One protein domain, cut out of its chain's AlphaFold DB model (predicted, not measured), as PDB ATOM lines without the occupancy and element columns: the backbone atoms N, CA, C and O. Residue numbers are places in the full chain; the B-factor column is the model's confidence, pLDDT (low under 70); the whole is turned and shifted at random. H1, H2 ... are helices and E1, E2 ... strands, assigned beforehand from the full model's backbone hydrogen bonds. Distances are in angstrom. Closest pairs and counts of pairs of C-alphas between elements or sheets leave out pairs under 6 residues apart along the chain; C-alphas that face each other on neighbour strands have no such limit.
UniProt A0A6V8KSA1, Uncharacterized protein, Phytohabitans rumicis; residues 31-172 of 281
ATOM      1  N   GLU A  31       6.209 -14.317 -29.527       41.69
ATOM      2  CA  GLU A  31       6.673 -15.705 -29.474       41.69
ATOM      3  C   GLU A  31       7.104 -16.091 -28.050       41.69
ATOM      4  O   GLU A  31       7.234 -17.278 -27.745       41.69
ATOM      5  N   SER A  32       7.262 -15.107 -27.153       48.91
ATOM      6  CA  SER A  32       7.436 -15.358 -25.723       48.91
ATOM      7  C   SER A  32       6.184 -16.039 -25.151       48.91
ATOM      8  O   SER A  32       5.063 -15.609 -25.449       48.91
ATOM      9  N   PRO A  33       6.322 -17.041 -24.258       52.03
ATOM     10  CA  PRO A  33       5.191 -17.631 -23.536       52.03
ATOM     11  C   PRO A  33       4.366 -16.582 -22.788       52.03
ATOM     12  O   PRO A  33       3.151 -16.720 -22.621       52.03
ATOM     13  N   THR A  34       5.036 -15.516 -22.341       53.22
ATOM     14  CA  THR A  34       4.401 -14.409 -21.644       53.22
ATOM     15  C   THR A  34       3.742 -13.444 -22.601       53.22
ATOM     16  O   THR A  34       2.920 -12.690 -22.117       53.22
ATOM     17  N   GLY A  35       4.008 -13.444 -23.911       53.75
ATOM     18  CA  GLY A  35       3.411 -12.494 -24.851       53.75
ATOM     19  C   GLY A  35       3.669 -11.032 -24.470       53.75
ATOM     20  O   GLY A  35       2.786 -10.196 -24.669       53.75
ATOM     21  N   PHE A  36       4.824 -10.737 -23.865       60.94
ATOM     22  CA  PHE A  36       5.251  -9.407 -23.434       60.94
ATOM     23  C   PHE A  36       6.723  -9.161 -23.777       60.94
ATOM     24  O   PHE A  36       7.486 -10.126 -23.848       60.94
ATOM     25  N   PRO A  37       7.130  -7.896 -24.005       62.72
ATOM     26  CA  PRO A  37       8.531  -7.586 -24.230       62.72
ATOM     27  C   PRO A  37       9.367  -7.838 -22.965       62.72
ATOM     28  O   PRO A  37       8.835  -7.703 -21.851       62.72
ATOM     29  N   PRO A  38      10.665  -8.151 -23.141       62.12
ATOM     30  CA  PRO A  38      11.612  -8.263 -22.041       62.12
ATOM     31  C   PRO A  38      11.542  -7.057 -21.103       62.12
ATOM     32  O   PRO A  38      11.402  -5.927 -21.561       62.12
ATOM     33  N   GLY A  39      11.615  -7.281 -19.791       61.22
ATOM     34  CA  GLY A  39      11.641  -6.192 -18.799       61.22
ATOM     35  C   GLY A  39      10.284  -5.556 -18.479       61.22
ATOM     36  O   GLY A  39      10.196  -4.792 -17.520       61.22
ATOM     37  N   SER A  40       9.216  -5.927 -19.197       64.75
ATOM     38  CA  SER A  40       7.874  -5.478 -18.838       64.75
ATOM     39  C   SER A  40       7.470  -5.989 -17.451       64.75
ATOM     40  O   SER A  40       7.838  -7.086 -17.020       64.75
ATOM     41  N   VAL A  41       6.611  -5.225 -16.779       61.12
ATOM     42  CA  VAL A  41       6.076  -5.525 -15.437       61.12
ATOM     43  C   VAL A  41       5.485  -6.938 -15.284       61.12
ATOM     44  O   VAL A  41       5.424  -7.469 -14.174       61.12
ATOM     45  N   ALA A  42       5.042  -7.564 -16.376       58.25
ATOM     46  CA  ALA A  42       4.517  -8.925 -16.352       58.25
ATOM     47  C   ALA A  42       5.604 -10.006 -16.205       58.25
ATOM     48  O   ALA A  42       5.299 -11.091 -15.714       58.25
ATOM     49  N   GLU A  43       6.845  -9.724 -16.609       56.12
ATOM     50  CA  GLU A  43       7.990 -10.632 -16.463       56.12
ATOM     51  C   GLU A  43       8.769 -10.403 -15.169       56.12
ATOM     52  O   GLU A  43       9.261 -11.358 -14.571       56.12
ATOM     53  N   THR A  44       8.875  -9.156 -14.708       58.94
ATOM     54  CA  THR A  44       9.753  -8.800 -13.581       58.94
ATOM     55  C   THR A  44       9.065  -8.834 -12.217       58.94
ATOM     56  O   THR A  44       9.734  -8.744 -11.189       58.94
ATOM     57  N   GLY A  45       7.733  -8.950 -12.188       56.44
ATOM     58  CA  GLY A  45       6.946  -8.699 -10.985       56.44
ATOM     59  C   GLY A  45       6.863  -7.201 -10.660       56.44
ATOM     60  O   GLY A  45       7.723  -6.403 -11.033       56.44
ATOM     61  N   LEU A  46       5.777  -6.798  -9.999       62.28
ATOM     62  CA  LEU A  46       5.519  -5.401  -9.638       62.28
ATOM     63  C   LEU A  46       6.312  -4.977  -8.395       62.28
ATOM     64  O   LEU A  46       6.411  -5.743  -7.435       62.28
ATOM     65  N   GLY A  47       6.754  -3.715  -8.367       57.91
ATOM     66  CA  GLY A  47       7.150  -3.033  -7.131       57.91
ATOM     67  C   GLY A  47       5.981  -2.883  -6.142       57.91
ATOM     68  O   GLY A  47       4.804  -3.045  -6.500       57.91
ATOM     69  N   SER A  48       6.283  -2.575  -4.877       61.03
ATOM     70  CA  SER A  48       5.247  -2.442  -3.847       61.03
ATOM     71  C   SER A  48       4.348  -1.229  -4.105       61.03
ATOM     72  O   SER A  48       4.810  -0.136  -4.425       61.03
ATOM     73  N   ALA A  49       3.036  -1.396  -3.905       65.38
ATOM     74  CA  ALA A  49       2.073  -0.292  -3.982       65.38
ATOM     75  C   ALA A  49       2.291   0.776  -2.892       65.38
ATOM     76  O   ALA A  49       1.736   1.867  -2.987       65.38
ATOM     77  N   THR A  50       3.063   0.448  -1.855       70.88
ATOM     78  CA  THR A  50       3.339   1.317  -0.702       70.88
ATOM     79  C   THR A  50       4.503   2.271  -0.916       70.88
ATOM     80  O   THR A  50       4.656   3.203  -0.130       70.88
ATOM     81  N   ASP A  51       5.318   2.058  -1.946       84.62
ATOM     82  CA  ASP A  51       6.510   2.867  -2.169       84.62
ATOM     83  C   ASP A  51       6.091   4.171  -2.843       84.62
ATOM     84  O   ASP A  51       5.700   4.196  -4.012       84.62
ATOM     85  N   VAL A  52       6.091   5.257  -2.077       86.56
ATOM     86  CA  VAL A  52       5.700   6.589  -2.546       86.56
ATOM     87  C   VAL A  52       6.886   7.252  -3.233       86.56
ATOM     88  O   VAL A  52       7.946   7.374  -2.629       86.56
ATOM     89  N   LEU A  53       6.693   7.701  -4.475       85.81
ATOM     90  CA  LEU A  53       7.691   8.487  -5.202       85.81
ATOM     91  C   LEU A  53       7.578   9.971  -4.868       85.81
ATOM     92  O   LEU A  53       8.564  10.597  -4.504       85.81
ATOM     93  N   THR A  54       6.366  10.518  -4.947       90.56
ATOM     94  CA  THR A  54       6.103  11.921  -4.610       90.56
ATOM     95  C   THR A  54       4.659  12.113  -4.139       90.56
ATOM     96  O   THR A  54       3.797  11.233  -4.278       90.56
ATOM     97  N   THR A  55       4.386  13.257  -3.515       90.38
ATOM     98  CA  THR A  55       3.059  13.653  -3.034       90.38
ATOM     99  C   THR A  55       2.821  15.129  -3.326       90.38
ATOM    100  O   THR A  55       3.552  15.988  -2.846       90.38
ATOM    101  N   ALA A  56       1.731  15.433  -4.031       88.38
ATOM    102  CA  ALA A  56       1.348  16.792  -4.395       88.38
ATOM    103  C   ALA A  56      -0.162  16.988  -4.201       88.38
ATOM    104  O   ALA A  56      -0.974  16.137  -4.561       88.38
ATOM    105  N   ARG A  57      -0.567  18.108  -3.585       83.38
ATOM    106  CA  ARG A  57      -1.983  18.461  -3.319       83.38
ATOM    107  C   ARG A  57      -2.821  17.319  -2.701       83.38
ATOM    108  O   ARG A  57      -3.988  17.152  -3.043       83.38
ATOM    109  N   ARG A  58      -2.237  16.565  -1.755       87.06
ATOM    110  CA  ARG A  58      -2.832  15.384  -1.077       87.06
ATOM    111  C   ARG A  58      -3.064  14.158  -1.975       87.06
ATOM    112  O   ARG A  58      -3.717  13.211  -1.546       87.06
ATOM    113  N   LEU A  59      -2.547  14.169  -3.198       87.88
ATOM    114  CA  LEU A  59      -2.476  13.004  -4.071       87.88
ATOM    115  C   LEU A  59      -1.074  12.411  -3.994       87.88
ATOM    116  O   LEU A  59      -0.092  13.136  -3.853       87.88
ATOM    117  N   THR A  60      -0.994  11.094  -4.117       89.88
ATOM    118  CA  THR A  60       0.257  10.346  -4.020       89.88
ATOM    119  C   THR A  60       0.510   9.623  -5.330       89.88
ATOM    120  O   THR A  60      -0.390   8.947  -5.842       89.88
ATOM    121  N   LEU A  61       1.733   9.748  -5.841       88.81
ATOM    122  CA  LEU A  61       2.233   8.950  -6.949       88.81
ATOM    123  C   LEU A  61       3.083   7.815  -6.378       88.81
ATOM    124  O   LEU A  61       4.119   8.049  -5.754       88.81
ATOM    125  N   SER A  62       2.621   6.577  -6.547       89.81
ATOM    126  CA  SER A  62       3.364   5.392  -6.102       89.81
ATOM    127  C   SER A  62       4.325   4.896  -7.178       89.81
ATOM    128  O   SER A  62       4.040   4.993  -8.375       89.81
ATOM    129  N   ARG A  63       5.422   4.269  -6.749       86.69
ATOM    130  CA  ARG A  63       6.388   3.605  -7.626       86.69
ATOM    131  C   ARG A  63       5.712   2.589  -8.530       86.69
ATOM    132  O   ARG A  63       5.928   2.594  -9.736       86.69
ATOM    133  N   ARG A  64       4.799   1.804  -7.958       85.19
ATOM    134  CA  ARG A  64       3.991   0.837  -8.697       85.19
ATOM    135  C   ARG A  64       3.209   1.465  -9.853       85.19
ATOM    136  O   ARG A  64       3.152   0.873 -10.923       85.19
ATOM    137  N   GLN A  65       2.575   2.622  -9.651       86.25
ATOM    138  CA  GLN A  65       1.816   3.275 -10.725       86.25
ATOM    139  C   GLN A  65       2.725   3.710 -11.870       86.25
ATOM    140  O   GLN A  65       2.352   3.524 -13.023       86.25
ATOM    141  N   VAL A  66       3.901   4.251 -11.552       87.81
ATOM    142  CA  VAL A  66       4.887   4.647 -12.563       87.81
ATOM    143  C   VAL A  66       5.415   3.425 -13.305       87.81
ATOM    144  O   VAL A  66       5.378   3.413 -14.529       87.81
ATOM    145  N   ASP A  67       5.800   2.357 -12.600       86.06
ATOM    146  CA  ASP A  67       6.258   1.120 -13.241       86.06
ATOM    147  C   ASP A  67       5.162   0.507 -14.143       86.06
ATOM    148  O   ASP A  67       5.459   0.049 -15.245       86.06
ATOM    149  N   GLU A  68       3.882   0.547 -13.741       85.94
ATOM    150  CA  GLU A  68       2.756   0.093 -14.578       85.94
ATOM    151  C   GLU A  68       2.580   0.949 -15.851       85.94
ATOM    152  O   GLU A  68       2.194   0.416 -16.893       85.94
ATOM    153  N   VAL A  69       2.867   2.256 -15.794       87.44
ATOM    154  CA  VAL A  69       2.822   3.155 -16.962       87.44
ATOM    155  C   VAL A  69       4.034   2.952 -17.869       87.44
ATOM    156  O   VAL A  69       3.866   2.864 -19.083       87.44
ATOM    157  N   VAL A  70       5.232   2.791 -17.304       88.12
ATOM    158  CA  VAL A  70       6.453   2.450 -18.052       88.12
ATOM    159  C   VAL A  70       6.276   1.121 -18.785       88.12
ATOM    160  O   VAL A  70       6.542   1.038 -19.978       88.12
ATOM    161  N   ALA A  71       5.721   0.102 -18.127       83.00
ATOM    162  CA  ALA A  71       5.437  -1.175 -18.779       83.00
ATOM    163  C   ALA A  71       4.368  -1.072 -19.866       83.00
ATOM    164  O   ALA A  71       4.408  -1.814 -20.848       83.00
ATOM    165  N   PHE A  72       3.404  -0.163 -19.712       84.38
ATOM    166  CA  PHE A  72       2.469   0.134 -20.787       84.38
ATOM    167  C   PHE A  72       3.188   0.780 -21.981       84.38
ATOM    168  O   PHE A  72       2.913   0.405 -23.119       84.38
ATOM    169  N   ALA A  73       4.141   1.686 -21.740       85.06
ATOM    170  CA  ALA A  73       4.978   2.271 -22.785       85.06
ATOM    171  C   ALA A  73       5.830   1.202 -23.490       85.06
ATOM    172  O   ALA A  73       5.789   1.111 -24.711       85.06
ATOM    173  N   GLU A  74       6.508   0.324 -22.752       79.94
ATOM    174  CA  GLU A  74       7.262  -0.820 -23.295       79.94
ATOM    175  C   GLU A  74       6.371  -1.758 -24.114       79.94
ATOM    176  O   GLU A  74       6.717  -2.169 -25.223       79.94
ATOM    177  N   PHE A  75       5.169  -2.052 -23.612       77.06
ATOM    178  CA  PHE A  75       4.176  -2.841 -24.331       77.06
ATOM    179  C   PHE A  75       3.775  -2.180 -25.652       77.06
ATOM    180  O   PHE A  75       3.729  -2.849 -26.686       77.06
ATOM    181  N   LEU A  76       3.516  -0.872 -25.654       74.44
ATOM    182  CA  LEU A  76       3.245  -0.135 -26.883       74.44
ATOM    183  C   LEU A  76       4.474  -0.099 -27.793       74.44
ATOM    184  O   LEU A  76       4.325  -0.375 -28.978       74.44
ATOM    185  N   ALA A  77       5.679   0.138 -27.280       69.06
ATOM    186  CA  ALA A  77       6.927   0.131 -28.044       69.06
ATOM    187  C   ALA A  77       7.189  -1.235 -28.697       69.06
ATOM    188  O   ALA A  77       7.567  -1.309 -29.863       69.06
ATOM    189  N   GLY A  78       6.825  -2.320 -28.010       66.12
ATOM    190  CA  GLY A  78       7.120  -3.692 -28.418       66.12
ATOM    191  C   GLY A  78       8.525  -4.146 -28.018       66.12
ATOM    192  O   GLY A  78       8.988  -5.164 -28.524       66.12
ATOM    193  N   CYS A  79       9.196  -3.415 -27.130       67.50
ATOM    194  CA  CYS A  79      10.530  -3.725 -26.623       67.50
ATOM    195  C   CYS A  79      10.705  -3.183 -25.198       67.50
ATOM    196  O   CYS A  79       9.936  -2.327 -24.753       67.50
ATOM    197  N   ALA A  80      11.730  -3.677 -24.501       76.88
ATOM    198  CA  ALA A  80      12.217  -3.054 -23.274       76.88
ATOM    199  C   ALA A  80      12.730  -1.645 -23.587       76.88
ATOM    200  O   ALA A  80      13.364  -1.447 -24.630       76.88
ATOM    201  N   LEU A  81      12.511  -0.682 -22.693       80.38
ATOM    202  CA  LEU A  81      13.143   0.625 -22.843       80.38
ATOM    203  C   LEU A  81      14.601   0.563 -22.363       80.38
ATOM    204  O   LEU A  81      14.876  -0.026 -21.311       80.38
ATOM    205  N   PRO A  82      15.551   1.188 -23.083       82.75
ATOM    206  CA  PRO A  82      16.903   1.386 -22.575       82.75
ATOM    207  C   PRO A  82      16.887   2.110 -21.224       82.75
ATOM    208  O   PRO A  82      16.029   2.953 -20.971       82.75
ATOM    209  N   GLY A  83      17.867   1.828 -20.359       83.94
ATOM    210  CA  GLY A  83      17.902   2.387 -19.001       83.94
ATOM    211  C   GLY A  83      17.855   3.921 -18.943       83.94
ATOM    212  O   GLY A  83      17.245   4.460 -18.025       83.94
ATOM    213  N   GLY A  84      18.441   4.604 -19.935       88.38
ATOM    214  CA  GLY A  84      18.361   6.062 -20.077       88.38
ATOM    215  C   GLY A  84      16.937   6.545 -20.358       88.38
ATOM    216  O   GLY A  84      16.404   7.324 -19.580       88.38
ATOM    217  N   ASP A  85      16.289   6.005 -21.391       86.69
ATOM    218  CA  ASP A  85      14.921   6.392 -21.777       86.69
ATOM    219  C   ASP A  85      13.887   6.021 -20.710       86.69
ATOM    220  O   ASP A  85      12.880   6.698 -20.524       86.69
ATOM    221  N   ARG A  86      14.135   4.929 -19.979       87.81
ATOM    222  CA  ARG A  86      13.312   4.533 -18.838       87.81
ATOM    223  C   ARG A  86      13.432   5.521 -17.674       87.81
ATOM    224  O   ARG A  86      12.442   5.735 -16.981       87.81
ATOM    225  N   ALA A  87      14.629   6.054 -17.425       88.12
ATOM    226  CA  ALA A  87      14.860   7.055 -16.383       88.12
ATOM    227  C   ALA A  87      14.251   8.407 -16.774       88.12
ATOM    228  O   ALA A  87      13.512   8.972 -15.982       88.12
ATOM    229  N   GLU A  88      14.462   8.841 -18.016       91.62
ATOM    230  CA  GLU A  88      13.850  10.045 -18.592       91.62
ATOM    231  C   GLU A  88      12.321  10.004 -18.478       91.62
ATOM    232  O   GLU A  88      11.723  10.877 -17.859       91.62
ATOM    233  N   LEU A  89      11.687   8.917 -18.944       90.44
ATOM    234  CA  LEU A  89      10.237   8.756 -18.822       90.44
ATOM    235  C   LEU A  89       9.773   8.784 -17.362       90.44
ATOM    236  O   LEU A  89       8.670   9.232 -17.069       90.44
ATOM    237  N   LEU A  90      10.567   8.249 -16.436       90.06
ATOM    238  CA  LEU A  90      10.214   8.284 -15.024       90.06
ATOM    239  C   LEU A  90      10.223   9.716 -14.489       90.06
ATOM    240  O   LEU A  90       9.264  10.094 -13.815       90.06
ATOM    241  N   ASP A  91      11.276  10.467 -14.792       91.50
ATOM    242  CA  ASP A  91      11.442  11.849 -14.355       91.50
ATOM    243  C   ASP A  91      10.315  12.720 -14.937       91.50
ATOM    244  O   ASP A  91       9.599  13.366 -14.175       91.50
ATOM    245  N   ASP A  92      10.006  12.588 -16.232       91.19
ATOM    246  CA  ASP A  92       8.903  13.312 -16.884       91.19
ATOM    247  C   ASP A  92       7.533  13.043 -16.237       91.19
ATOM    248  O   ASP A  92       6.690  13.937 -16.107       91.19
ATOM    249  N   LEU A  93       7.263  11.793 -15.837       90.38
ATOM    250  CA  LEU A  93       5.996  11.425 -15.193       90.38
ATOM    251  C   LEU A  93       5.903  11.967 -13.761       90.38
ATOM    252  O   LEU A  93       4.795  12.260 -13.298       90.38
ATOM    253  N   VAL A  94       7.036  12.062 -13.059       91.38
ATOM    254  CA  VAL A  94       7.119  12.669 -11.727       91.38
ATOM    255  C   VAL A  94       6.926  14.178 -11.842       91.38
ATOM    256  O   VAL A  94       6.014  14.697 -11.199       91.38
ATOM    257  N   ASP A  95       7.664  14.848 -12.723       91.06
ATOM    258  CA  ASP A  95       7.586  16.296 -12.938       91.06
ATOM    259  C   ASP A  95       6.169  16.719 -13.355       91.06
ATOM    260  O   ASP A  95       5.549  17.578 -12.721       91.06
ATOM    261  N   ALA A  96       5.564  16.020 -14.325       87.00
ATOM    262  CA  ALA A  96       4.185  16.282 -14.740       87.00
ATOM    263  C   ALA A  96       3.173  16.116 -13.589       87.00
ATOM    264  O   ALA A  96       2.151  16.817 -13.529       87.00
ATOM    265  N   PHE A  97       3.423  15.172 -12.674       89.75
ATOM    266  CA  PHE A  97       2.591  14.976 -11.491       89.75
ATOM    267  C   PHE A  97       2.797  16.069 -10.442       89.75
ATOM    268  O   PHE A  97       1.818  16.488  -9.824       89.75
ATOM    269  N   GLU A  98       4.021  16.537 -10.229       90.12
ATOM    270  CA  GLU A  98       4.307  17.618  -9.284       90.12
ATOM    271  C   GLU A  98       3.703  18.947  -9.750       90.12
ATOM    272  O   GLU A  98       3.039  19.632  -8.960       90.12
ATOM    273  N   ASP A  99       3.804  19.243 -11.046       89.81
ATOM    274  CA  ASP A  99       3.243  20.445 -11.663       89.81
ATOM    275  C   ASP A  99       1.709  20.449 -11.656       89.81
ATOM    276  O   ASP A  99       1.054  21.442 -11.307       89.81
ATOM    277  N   SER A 100       1.098  19.325 -12.050       87.50
ATOM    278  CA  SER A 100      -0.348  19.235 -12.260       87.50
ATOM    279  C   SER A 100      -0.923  17.892 -11.798       87.50
ATOM    280  O   SER A 100      -1.421  17.104 -12.606       87.50
ATOM    281  N   PRO A 101      -0.972  17.622 -10.479       86.25
ATOM    282  CA  PRO A 101      -1.258  16.284  -9.950       86.25
ATOM    283  C   PRO A 101      -2.650  15.761 -10.308       86.25
ATOM    284  O   PRO A 101      -2.837  14.559 -10.492       86.25
ATOM    285  N   VAL A 102      -3.645  16.644 -10.432       86.19
ATOM    286  CA  VAL A 102      -5.014  16.260 -10.814       86.19
ATOM    287  C   VAL A 102      -5.057  15.804 -12.273       86.19
ATOM    288  O   VAL A 102      -5.570  14.721 -12.560       86.19
ATOM    289  N   THR A 103      -4.483  16.599 -13.178       80.88
ATOM    290  CA  THR A 103      -4.401  16.291 -14.611       80.88
ATOM    291  C   THR A 103      -3.551  15.048 -14.841       80.88
ATOM    292  O   THR A 103      -3.980  14.130 -15.541       80.88
ATOM    293  N   ALA A 104      -2.401  14.967 -14.167       81.44
ATOM    294  CA  ALA A 104      -1.493  13.838 -14.257       81.44
ATOM    295  C   ALA A 104      -2.156  12.533 -13.811       81.44
ATOM    296  O   ALA A 104      -2.180  11.537 -14.531       81.44
ATOM    297  N   THR A 105      -2.823  12.553 -12.656       82.06
ATOM    298  CA  THR A 105      -3.584  11.395 -12.167       82.06
ATOM    299  C   THR A 105      -4.682  10.969 -13.146       82.06
ATOM    300  O   THR A 105      -4.945   9.769 -13.286       82.06
ATOM    301  N   GLY A 106      -5.321  11.934 -13.815       78.06
ATOM    302  CA  GLY A 106      -6.359  11.702 -14.816       78.06
ATOM    303  C   GLY A 106      -5.886  10.855 -15.998       78.06
ATOM    304  O   GLY A 106      -6.650  10.008 -16.458       78.06
ATOM    305  N   PHE A 107      -4.631  11.012 -16.436       78.50
ATOM    306  CA  PHE A 107      -4.062  10.201 -17.518       78.50
ATOM    307  C   PHE A 107      -3.336   8.942 -17.010       78.50
ATOM    308  O   PHE A 107      -3.486   7.873 -17.599       78.50
ATOM    309  N   LEU A 108      -2.608   9.020 -15.888       79.38
ATOM    310  CA  LEU A 108      -1.800   7.909 -15.360       79.38
ATOM    311  C   LEU A 108      -2.659   6.722 -14.911       79.38
ATOM    312  O   LEU A 108      -2.326   5.562 -15.168       79.38
ATOM    313  N   ARG A 109      -3.789   6.986 -14.237       78.81
ATOM    314  CA  ARG A 109      -4.651   5.924 -13.689       78.81
ATOM    315  C   ARG A 109      -5.253   5.018 -14.770       78.81
ATOM    316  O   ARG A 109      -5.182   3.800 -14.588       78.81
ATOM    317  N   PRO A 110      -5.845   5.543 -15.863       77.81
ATOM    318  CA  PRO A 110      -6.321   4.709 -16.962       77.81
ATOM    319  C   PRO A 110      -5.239   3.809 -17.560       77.81
ATOM    320  O   PRO A 110      -5.516   2.637 -17.807       77.81
ATOM    321  N   LEU A 111      -4.017   4.321 -17.742       78.44
ATOM    322  CA  LEU A 111      -2.899   3.561 -18.315       78.44
ATOM    323  C   LEU A 111      -2.456   2.424 -17.382       78.44
ATOM    324  O   LEU A 111      -2.428   1.262 -17.791       78.44
ATOM    325  N   SER A 112      -2.247   2.730 -16.097       76.25
ATOM    326  CA  SER A 112      -1.941   1.737 -15.054       76.25
ATOM    327  C   SER A 112      -3.026   0.647 -14.948       76.25
ATOM    328  O   SER A 112      -2.737  -0.553 -14.898       76.25
ATOM    329  N   ALA A 113      -4.306   1.033 -14.951       74.56
ATOM    330  CA  ALA A 113      -5.419   0.083 -14.908       74.56
ATOM    331  C   ALA A 113      -5.538  -0.742 -16.202       74.56
ATOM    332  O   ALA A 113      -5.887  -1.925 -16.151       74.56
ATOM    333  N   GLY A 114      -5.250  -0.130 -17.352       71.50
ATOM    334  CA  GLY A 114      -5.196  -0.787 -18.651       71.50
ATOM    335  C   GLY A 114      -4.146  -1.891 -18.668       71.50
ATOM    336  O   GLY A 114      -4.470  -3.021 -19.037       71.50
ATOM    337  N   MET A 115      -2.943  -1.604 -18.167       76.94
ATOM    338  CA  MET A 115      -1.851  -2.572 -18.107       76.94
ATOM    339  C   MET A 115      -2.232  -3.821 -17.303       76.94
ATOM    340  O   MET A 115      -2.093  -4.937 -17.797       76.94
ATOM    341  N   ARG A 116      -2.855  -3.654 -16.127       73.44
ATOM    342  CA  ARG A 116      -3.362  -4.779 -15.313       73.44
ATOM    343  C   ARG A 116      -4.383  -5.666 -16.034       73.44
ATOM    344  O   ARG A 116      -4.473  -6.861 -15.764       73.44
ATOM    345  N   ARG A 117      -5.183  -5.100 -16.943       71.50
ATOM    346  CA  ARG A 117      -6.125  -5.885 -17.763       71.50
ATOM    347  C   ARG A 117      -5.397  -6.611 -18.888       71.50
ATOM    348  O   ARG A 117      -5.704  -7.769 -19.158       71.50
ATOM    349  N   VAL A 118      -4.429  -5.950 -19.519       71.81
ATOM    350  CA  VAL A 118      -3.596  -6.532 -20.581       71.81
ATOM    351  C   VAL A 118      -2.821  -7.738 -20.048       71.81
ATOM    352  O   VAL A 118      -2.800  -8.762 -20.718       71.81
ATOM    353  N   THR A 119      -2.287  -7.687 -18.823       70.88
ATOM    354  CA  THR A 119      -1.560  -8.818 -18.211       70.88
ATOM    355  C   THR A 119      -2.396 -10.079 -18.014       70.88
ATOM    356  O   THR A 119      -1.841 -11.169 -17.992       70.88
ATOM    357  N   SER A 120      -3.721  -9.952 -17.892       70.88
ATOM    358  CA  SER A 120      -4.631 -11.099 -17.751       70.88
ATOM    359  C   SER A 120      -5.126 -11.685 -19.078       70.88
ATOM    360  O   SER A 120      -5.824 -12.697 -19.079       70.88
ATOM    361  N   ALA A 121      -4.817 -11.037 -20.201       63.12
ATOM    362  CA  ALA A 121      -5.314 -11.426 -21.512       63.12
ATOM    363  C   ALA A 121      -4.376 -12.436 -22.192       63.12
ATOM    364  O   ALA A 121      -3.168 -12.440 -21.963       63.12
ATOM    365  N   ASP A 122      -4.919 -13.281 -23.069       62.19
ATOM    366  CA  ASP A 122      -4.097 -14.179 -23.883       62.19
ATOM    367  C   ASP A 122      -3.226 -13.394 -24.896       62.19
ATOM    368  O   ASP A 122      -3.463 -12.204 -25.140       62.19
ATOM    369  N   PRO A 123      -2.179 -14.005 -25.481       52.81
ATOM    370  CA  PRO A 123      -1.276 -13.317 -26.411       52.81
ATOM    371  C   PRO A 123      -1.966 -12.642 -27.613       52.81
ATOM    372  O   PRO A 123      -1.568 -11.547 -28.010       52.81
ATOM    373  N   ILE A 124      -3.034 -13.234 -28.164       52.16
ATOM    374  CA  ILE A 124      -3.749 -12.686 -29.330       52.16
ATOM    375  C   ILE A 124      -4.562 -11.457 -28.916       52.16
ATOM    376  O   ILE A 124      -4.546 -10.419 -29.589       52.16
ATOM    377  N   GLN A 125      -5.254 -11.543 -27.780       56.06
ATOM    378  CA  GLN A 125      -5.976 -10.409 -27.213       56.06
ATOM    379  C   GLN A 125      -5.034  -9.258 -26.863       56.06
ATOM    380  O   GLN A 125      -5.387  -8.097 -27.068       56.06
ATOM    381  N   ARG A 126      -3.826  -9.555 -26.377       62.16
ATOM    382  CA  ARG A 126      -2.803  -8.538 -26.112       62.16
ATOM    383  C   ARG A 126      -2.325  -7.868 -27.388       62.16
ATOM    384  O   ARG A 126      -2.372  -6.645 -27.455       62.16
ATOM    385  N   ALA A 127      -1.973  -8.626 -28.422       54.34
ATOM    386  CA  ALA A 127      -1.590  -8.061 -29.716       54.34
ATOM    387  C   ALA A 127      -2.684  -7.136 -30.289       54.34
ATOM    388  O   ALA A 127      -2.400  -6.022 -30.731       54.34
ATOM    389  N   THR A 128      -3.949  -7.560 -30.194       55.75
ATOM    390  CA  THR A 128      -5.106  -6.771 -30.644       55.75
ATOM    391  C   THR A 128      -5.259  -5.481 -29.837       55.75
ATOM    392  O   THR A 128      -5.402  -4.403 -30.413       55.75
ATOM    393  N   ARG A 129      -5.185  -5.569 -28.504       64.38
ATOM    394  CA  ARG A 129      -5.277  -4.406 -27.608       64.38
ATOM    395  C   ARG A 129      -4.105  -3.445 -27.792       64.38
ATOM    396  O   ARG A 129      -4.323  -2.243 -27.720       64.38
ATOM    397  N   ARG A 130      -2.894  -3.948 -28.066       66.38
ATOM    398  CA  ARG A 130      -1.716  -3.130 -28.391       66.38
ATOM    399  C   ARG A 130      -1.958  -2.305 -29.643       66.38
ATOM    400  O   ARG A 130      -1.741  -1.103 -29.615       66.38
ATOM    401  N   LEU A 131      -2.422  -2.941 -30.720       59.88
ATOM    402  CA  LEU A 131      -2.703  -2.249 -31.975       59.88
ATOM    403  C   LEU A 131      -3.803  -1.200 -31.791       59.88
ATOM    404  O   LEU A 131      -3.628  -0.062 -32.206       59.88
ATOM    405  N   GLN A 132      -4.901  -1.557 -31.121       59.44
ATOM    406  CA  GLN A 132      -5.975  -0.609 -30.809       59.44
ATOM    407  C   GLN A 132      -5.457   0.582 -29.996       59.44
ATOM    408  O   GLN A 132      -5.714   1.724 -30.362       59.44
ATOM    409  N   ALA A 133      -4.690   0.323 -28.936       64.56
ATOM    410  CA  ALA A 133      -4.116   1.367 -28.100       64.56
ATOM    411  C   ALA A 133      -3.128   2.252 -28.876       64.56
ATOM    412  O   ALA A 133      -3.239   3.468 -28.798       64.56
ATOM    413  N   LEU A 134      -2.216   1.675 -29.666       63.84
ATOM    414  CA  LEU A 134      -1.293   2.432 -30.520       63.84
ATOM    415  C   LEU A 134      -2.047   3.337 -31.494       63.84
ATOM    416  O   LEU A 134      -1.771   4.530 -31.548       63.84
ATOM    417  N   THR A 135      -3.025   2.798 -32.225       57.50
ATOM    418  CA  THR A 135      -3.793   3.565 -33.212       57.50
ATOM    419  C   THR A 135      -4.591   4.686 -32.553       57.50
ATOM    420  O   THR A 135      -4.544   5.825 -33.018       57.50
ATOM    421  N   THR A 136      -5.310   4.399 -31.464       61.28
ATOM    422  CA  THR A 136      -6.105   5.409 -30.757       61.28
ATOM    423  C   THR A 136      -5.215   6.493 -30.157       61.28
ATOM    424  O   THR A 136      -5.470   7.673 -30.392       61.28
ATOM    425  N   THR A 137      -4.163   6.118 -29.426       65.62
ATOM    426  CA  THR A 137      -3.288   7.088 -28.761       65.62
ATOM    427  C   THR A 137      -2.518   7.922 -29.779       65.62
ATOM    428  O   THR A 137      -2.488   9.141 -29.655       65.62
ATOM    429  N   TRP A 138      -1.985   7.314 -30.842       66.50
ATOM    430  CA  TRP A 138      -1.311   8.062 -31.904       66.50
ATOM    431  C   TRP A 138      -2.255   9.030 -32.622       66.50
ATOM    432  O   TRP A 138      -1.885  10.172 -32.858       66.50
ATOM    433  N   THR A 139      -3.501   8.633 -32.898       60.59
ATOM    434  CA  THR A 139      -4.499   9.531 -33.513       60.59
ATOM    435  C   THR A 139      -4.776  10.756 -32.641       60.59
ATOM    436  O   THR A 139      -4.918  11.866 -33.155       60.59
ATOM    437  N   VAL A 140      -4.866  10.568 -31.323       65.31
ATOM    438  CA  VAL A 140      -5.054  11.675 -30.375       65.31
ATOM    439  C   VAL A 140      -3.832  12.590 -30.369       65.31
ATOM    440  O   VAL A 140      -3.984  13.804 -30.467       65.31
ATOM    441  N   GLU A 141      -2.630  12.027 -30.308       66.69
ATOM    442  CA  GLU A 141      -1.391  12.804 -30.293       66.69
ATOM    443  C   GLU A 141      -1.144  13.562 -31.605       66.69
ATOM    444  O   GLU A 141      -0.729  14.713 -31.577       66.69
ATOM    445  N   GLN A 142      -1.502  12.990 -32.755       63.03
ATOM    446  CA  GLN A 142      -1.438  13.699 -34.037       63.03
ATOM    447  C   GLN A 142      -2.360  14.922 -34.077       63.03
ATOM    448  O   GLN A 142      -1.985  15.959 -34.619       63.03
ATOM    449  N   ARG A 143      -3.550  14.840 -33.462       56.84
ATOM    450  CA  ARG A 143      -4.427  16.015 -33.314       56.84
ATOM    451  C   ARG A 143      -3.792  17.068 -32.412       56.84
ATOM    452  O   ARG A 143      -3.799  18.236 -32.766       56.84
ATOM    453  N   ARG A 144      -3.185  16.651 -31.298       67.31
ATOM    454  CA  ARG A 144      -2.481  17.564 -30.386       67.31
ATOM    455  C   ARG A 144      -1.322  18.288 -31.068       67.31
ATOM    456  O   ARG A 144      -1.214  19.498 -30.914       67.31
ATOM    457  N   ILE A 145      -0.518  17.575 -31.856       66.81
ATOM    458  CA  ILE A 145       0.563  18.170 -32.652       66.81
ATOM    459  C   ILE A 145       0.005  19.162 -33.673       66.81
ATOM    460  O   ILE A 145       0.541  20.259 -33.815       66.81
ATOM    461  N   ALA A 146      -1.081  18.810 -34.369       60.84
ATOM    462  CA  ALA A 146      -1.736  19.718 -35.311       60.84
ATOM    463  C   ALA A 146      -2.249  20.999 -34.627       60.84
ATOM    464  O   ALA A 146      -2.208  22.073 -35.227       60.84
ATOM    465  N   ASP A 147      -2.658  20.893 -33.362       65.56
ATOM    466  CA  ASP A 147      -3.056  22.016 -32.507       65.56
ATOM    467  C   ASP A 147      -1.853  22.753 -31.867       65.56
ATOM    468  O   ASP A 147      -2.040  23.680 -31.077       65.56
ATOM    469  N   GLY A 148      -0.614  22.375 -32.211       65.81
ATOM    470  CA  GLY A 148       0.623  23.024 -31.765       65.81
ATOM    471  C   GLY A 148       1.139  22.576 -30.396       65.81
ATOM    472  O   GLY A 148       1.964  23.273 -29.811       65.81
ATOM    473  N   ALA A 149       0.649  21.454 -29.866       73.94
ATOM    474  CA  ALA A 149       1.122  20.882 -28.610       73.94
ATOM    475  C   ALA A 149       2.184  19.795 -28.831       73.94
ATOM    476  O   ALA A 149       2.149  19.064 -29.821       73.94
ATOM    477  N   ASP A 150       3.069  19.635 -27.850       77.69
ATOM    478  CA  ASP A 150       4.048  18.552 -27.842       77.69
ATOM    479  C   ASP A 150       3.392  17.188 -27.584       77.69
ATOM    480  O   ASP A 150       2.298  17.085 -26.997       77.69
ATOM    481  N   LEU A 151       4.088  16.133 -28.021       74.44
ATOM    482  CA  LEU A 151       3.730  14.757 -27.699       74.44
ATOM    483  C   LEU A 151       3.681  14.569 -26.186       74.44
ATOM    484  O   LEU A 151       4.466  15.141 -25.434       74.44
ATOM    485  N   ASN A 152       2.773  13.717 -25.719       82.94
ATOM    486  CA  ASN A 152       2.876  13.256 -24.342       82.94
ATOM    487  C   ASN A 152       4.179  12.440 -24.135       82.94
ATOM    488  O   ASN A 152       4.568  11.707 -25.051       82.94
ATOM    489  N   PRO A 153       4.794  12.481 -22.936       84.00
ATOM    490  CA  PRO A 153       6.078  11.814 -22.675       84.00
ATOM    491  C   PRO A 153       6.075  10.307 -22.976       84.00
ATOM    492  O   PRO A 153       7.033   9.747 -23.509       84.00
ATOM    493  N   VAL A 154       4.949   9.627 -22.718       83.81
ATOM    494  CA  VAL A 154       4.788   8.199 -23.043       83.81
ATOM    495  C   VAL A 154       4.904   7.971 -24.551       83.81
ATOM    496  O   VAL A 154       5.587   7.051 -24.990       83.81
ATOM    497  N   MET A 155       4.242   8.789 -25.363       81.75
ATOM    498  CA  MET A 155       4.205   8.650 -26.815       81.75
ATOM    499  C   MET A 155       5.452   9.190 -27.492       81.75
ATOM    500  O   MET A 155       5.813   8.671 -28.545       81.75
ATOM    501  N   GLU A 156       6.140  10.149 -26.884       84.19
ATOM    502  CA  GLU A 156       7.470  10.567 -27.304       84.19
ATOM    503  C   GLU A 156       8.438   9.378 -27.261       84.19
ATOM    504  O   GLU A 156       8.974   8.977 -28.297       84.19
ATOM    505  N   VAL A 157       8.558   8.716 -26.108       82.56
ATOM    506  CA  VAL A 157       9.417   7.535 -25.952       82.56
ATOM    507  C   VAL A 157       8.945   6.377 -26.837       82.56
ATOM    508  O   VAL A 157       9.745   5.767 -27.548       82.56
ATOM    509  N   VAL A 158       7.638   6.092 -26.878       73.38
ATOM    510  CA  VAL A 158       7.096   5.031 -27.746       73.38
ATOM    511  C   VAL A 158       7.376   5.327 -29.220       73.38
ATOM    512  O   VAL A 158       7.692   4.398 -29.958       73.38
ATOM    513  N   SER A 159       7.319   6.581 -29.674       66.75
ATOM    514  CA  SER A 159       7.617   6.942 -31.068       66.75
ATOM    515  C   SER A 159       9.087   6.747 -31.440       66.75
ATOM    516  O   SER A 159       9.379   6.406 -32.585       66.75
ATOM    517  N   ARG A 160      10.013   6.880 -30.478       71.06
ATOM    518  CA  ARG A 160      11.444   6.613 -30.684       71.06
ATOM    519  C   ARG A 160      11.741   5.128 -30.876       71.06
ATOM    520  O   ARG A 160      12.673   4.797 -31.601       71.06
ATOM    521  N   HIS A 161      10.954   4.241 -30.272       60.34
ATOM    522  CA  HIS A 161      11.257   2.804 -30.236       60.34
ATOM    523  C   HIS A 161      10.317   1.942 -31.066       60.34
ATOM    524  O   HIS A 161      10.720   0.895 -31.563       60.34
ATOM    525  N   ASN A 162       9.072   2.374 -31.262       56.44
ATOM    526  CA  ASN A 162       8.097   1.608 -32.015       56.44
ATOM    527  C   ASN A 162       8.357   1.752 -33.527       56.44
ATOM    528  O   ASN A 162       8.159   2.839 -34.081       56.44
ATOM    529  N   PRO A 163       8.717   0.665 -34.231       49.41
ATOM    530  CA  PRO A 163       9.029   0.730 -35.655       49.41
ATOM    531  C   PRO A 163       7.828   1.150 -36.512       49.41
ATOM    532  O   PRO A 163       8.019   1.841 -37.510       49.41
ATOM    533  N   LEU A 164       6.594   0.819 -36.102       50.25
ATOM    534  CA  LEU A 164       5.380   1.241 -36.810       50.25
ATOM    535  C   LEU A 164       5.211   2.760 -36.741       50.25
ATOM    536  O   LEU A 164       4.937   3.379 -37.761       50.25
ATOM    537  N   LEU A 165       5.416   3.376 -35.571       52.28
ATOM    538  CA  LEU A 165       5.297   4.834 -35.429       52.28
ATOM    539  C   LEU A 165       6.411   5.573 -36.171       52.28
ATOM    540  O   LEU A 165       6.134   6.576 -36.824       52.28
ATOM    541  N   ARG A 166       7.653   5.069 -36.116       48.75
ATOM    542  CA  ARG A 166       8.779   5.640 -36.877       48.75
ATOM    543  C   ARG A 166       8.504   5.610 -38.373       48.75
ATOM    544  O   ARG A 166       8.708   6.612 -39.053       48.75
ATOM    545  N   HIS A 167       7.982   4.492 -38.872       41.78
ATOM    546  CA  HIS A 167       7.566   4.395 -40.262       41.78
ATOM    547  C   HIS A 167       6.401   5.353 -40.576       41.78
ATOM    548  O   HIS A 167       6.432   6.044 -41.590       41.78
ATOM    549  N   TRP A 168       5.394   5.463 -39.701       50.88
ATOM    550  CA  TRP A 168       4.263   6.385 -39.892       50.88
ATOM    551  C   TRP A 168       4.688   7.860 -39.916       50.88
ATOM    552  O   TRP A 168       4.148   8.630 -40.707       50.88
ATOM    553  N   ALA A 169       5.657   8.246 -39.084       45.00
ATOM    554  CA  ALA A 169       6.181   9.608 -39.013       45.00
ATOM    555  C   ALA A 169       7.008   9.989 -40.253       45.00
ATOM    556  O   ALA A 169       6.889  11.108 -40.747       45.00
ATOM    557  N   VAL A 170       7.817   9.063 -40.779       36.59
ATOM    558  CA  VAL A 170       8.675   9.302 -41.954       36.59
ATOM    559  C   VAL A 170       7.873   9.302 -43.255       36.59
ATOM    560  O   VAL A 170       8.147  10.096 -44.150       36.59
ATOM    561  N   SER A 171       6.862   8.441 -43.365       33.59
ATOM    562  CA  SER A 171       6.127   8.264 -44.618       33.59
ATOM    563  C   SER A 171       5.063   9.340 -44.866       33.59
ATOM    564  O   SER A 171       4.508   9.373 -45.957       33.59
ATOM    565  N   GLY A 172       4.717  10.195 -43.887       36.56
ATOM    566  CA  GLY A 172       3.624  11.184 -44.007       36.56
ATOM    567  C   GLY A 172       2.245  10.560 -44.289       36.56
ATOM    568  O   GLY A 172       1.267  11.251 -44.575       36.56
TER     569      GLY A 172
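Overview. This is residues 31 to 172 of the 281 residues of an uncharacterized protein of Phytohabitans rumicis (UniProt A0A6V8KSA1). A small two-strand hairpin, E1 and E2, sits at one end of a cluster of crossed helices; H2 runs from it through the middle, with H3, H4, H5 and H6 packed on H2. H7 turns a corner off H6 and lies at the far end from the hairpin. The printed part has 142 residues, with seven named helices and two named strands in the order H1 E1 E2 H2 H3 H4 H5 H6 H7; the sheet is antiparallel and the class mostly helix. It is compact, with a radius of gyration of the C-alphas of 14.9 A, and spans 43 by 41 by 25 A.

Arrangement. E1, residues 52 to 56, and E2, residues 59 to 62, form a hairpin, antiparallel at 161 degrees; N 53 and O 61, 2.9 A apart, are within hydrogen-bond range. H2, residues 63 to 77, is the hub, touching five helices. H4, residues 101 to 118, touches it with residues 108 to 116 alone, at a steep tilt of 63 degrees, the same way; the closest C-alphas, of Glu 68 and Ser 112, are 5.0 A apart. H5, residues 123 to 146, touches H2 about perpendicular, at 89 degrees, with residues 130 to 134 alone; the closest C-alphas are those of Leu 76 and Arg 130, 6.0 A. H3, residues 83 to 99, and H6, residues 153 to 161, touch H2 and each other; their own shallow tilt is 17 degrees, opposite ways, with C-alphas 89 and 153 closest at 6.4 A. H1, residues 41 to 44, only just touches H2, with 3 pairs of C-alphas within 8 A, closest Val 41 and Ala 71, 5.5 A. H7, residues 163 to 171, touches H6 only at the corner, closest C-alphas 159 and 165, 5.4 A. Every O i to N i+4 pair is within hydrogen-bond range in H2, H3, H5, H6 and H7, and 12 of 14 in H4; H1 is too short for one.

Along the chain. H1 begins at C-alpha 41, (6.076, -5.525, -15.437), and H7 ends at C-alpha 171, (6.127, 8.264, -44.618). H5 measures 34.2 A, H4 25.3 A, H3 24.4 A, H2 20.7 A and E1 11.2 A.

Size, cuts and confidence. The C-alphas of Arg 58 and Ser 171, farthest apart, are 45.0 A apart. The printed part has no cut and no long link. Mean pLDDT of the printed part is 72.0, and 63 residues are under 70, among them 31 to 49, 121 to 148 and 161 to 172.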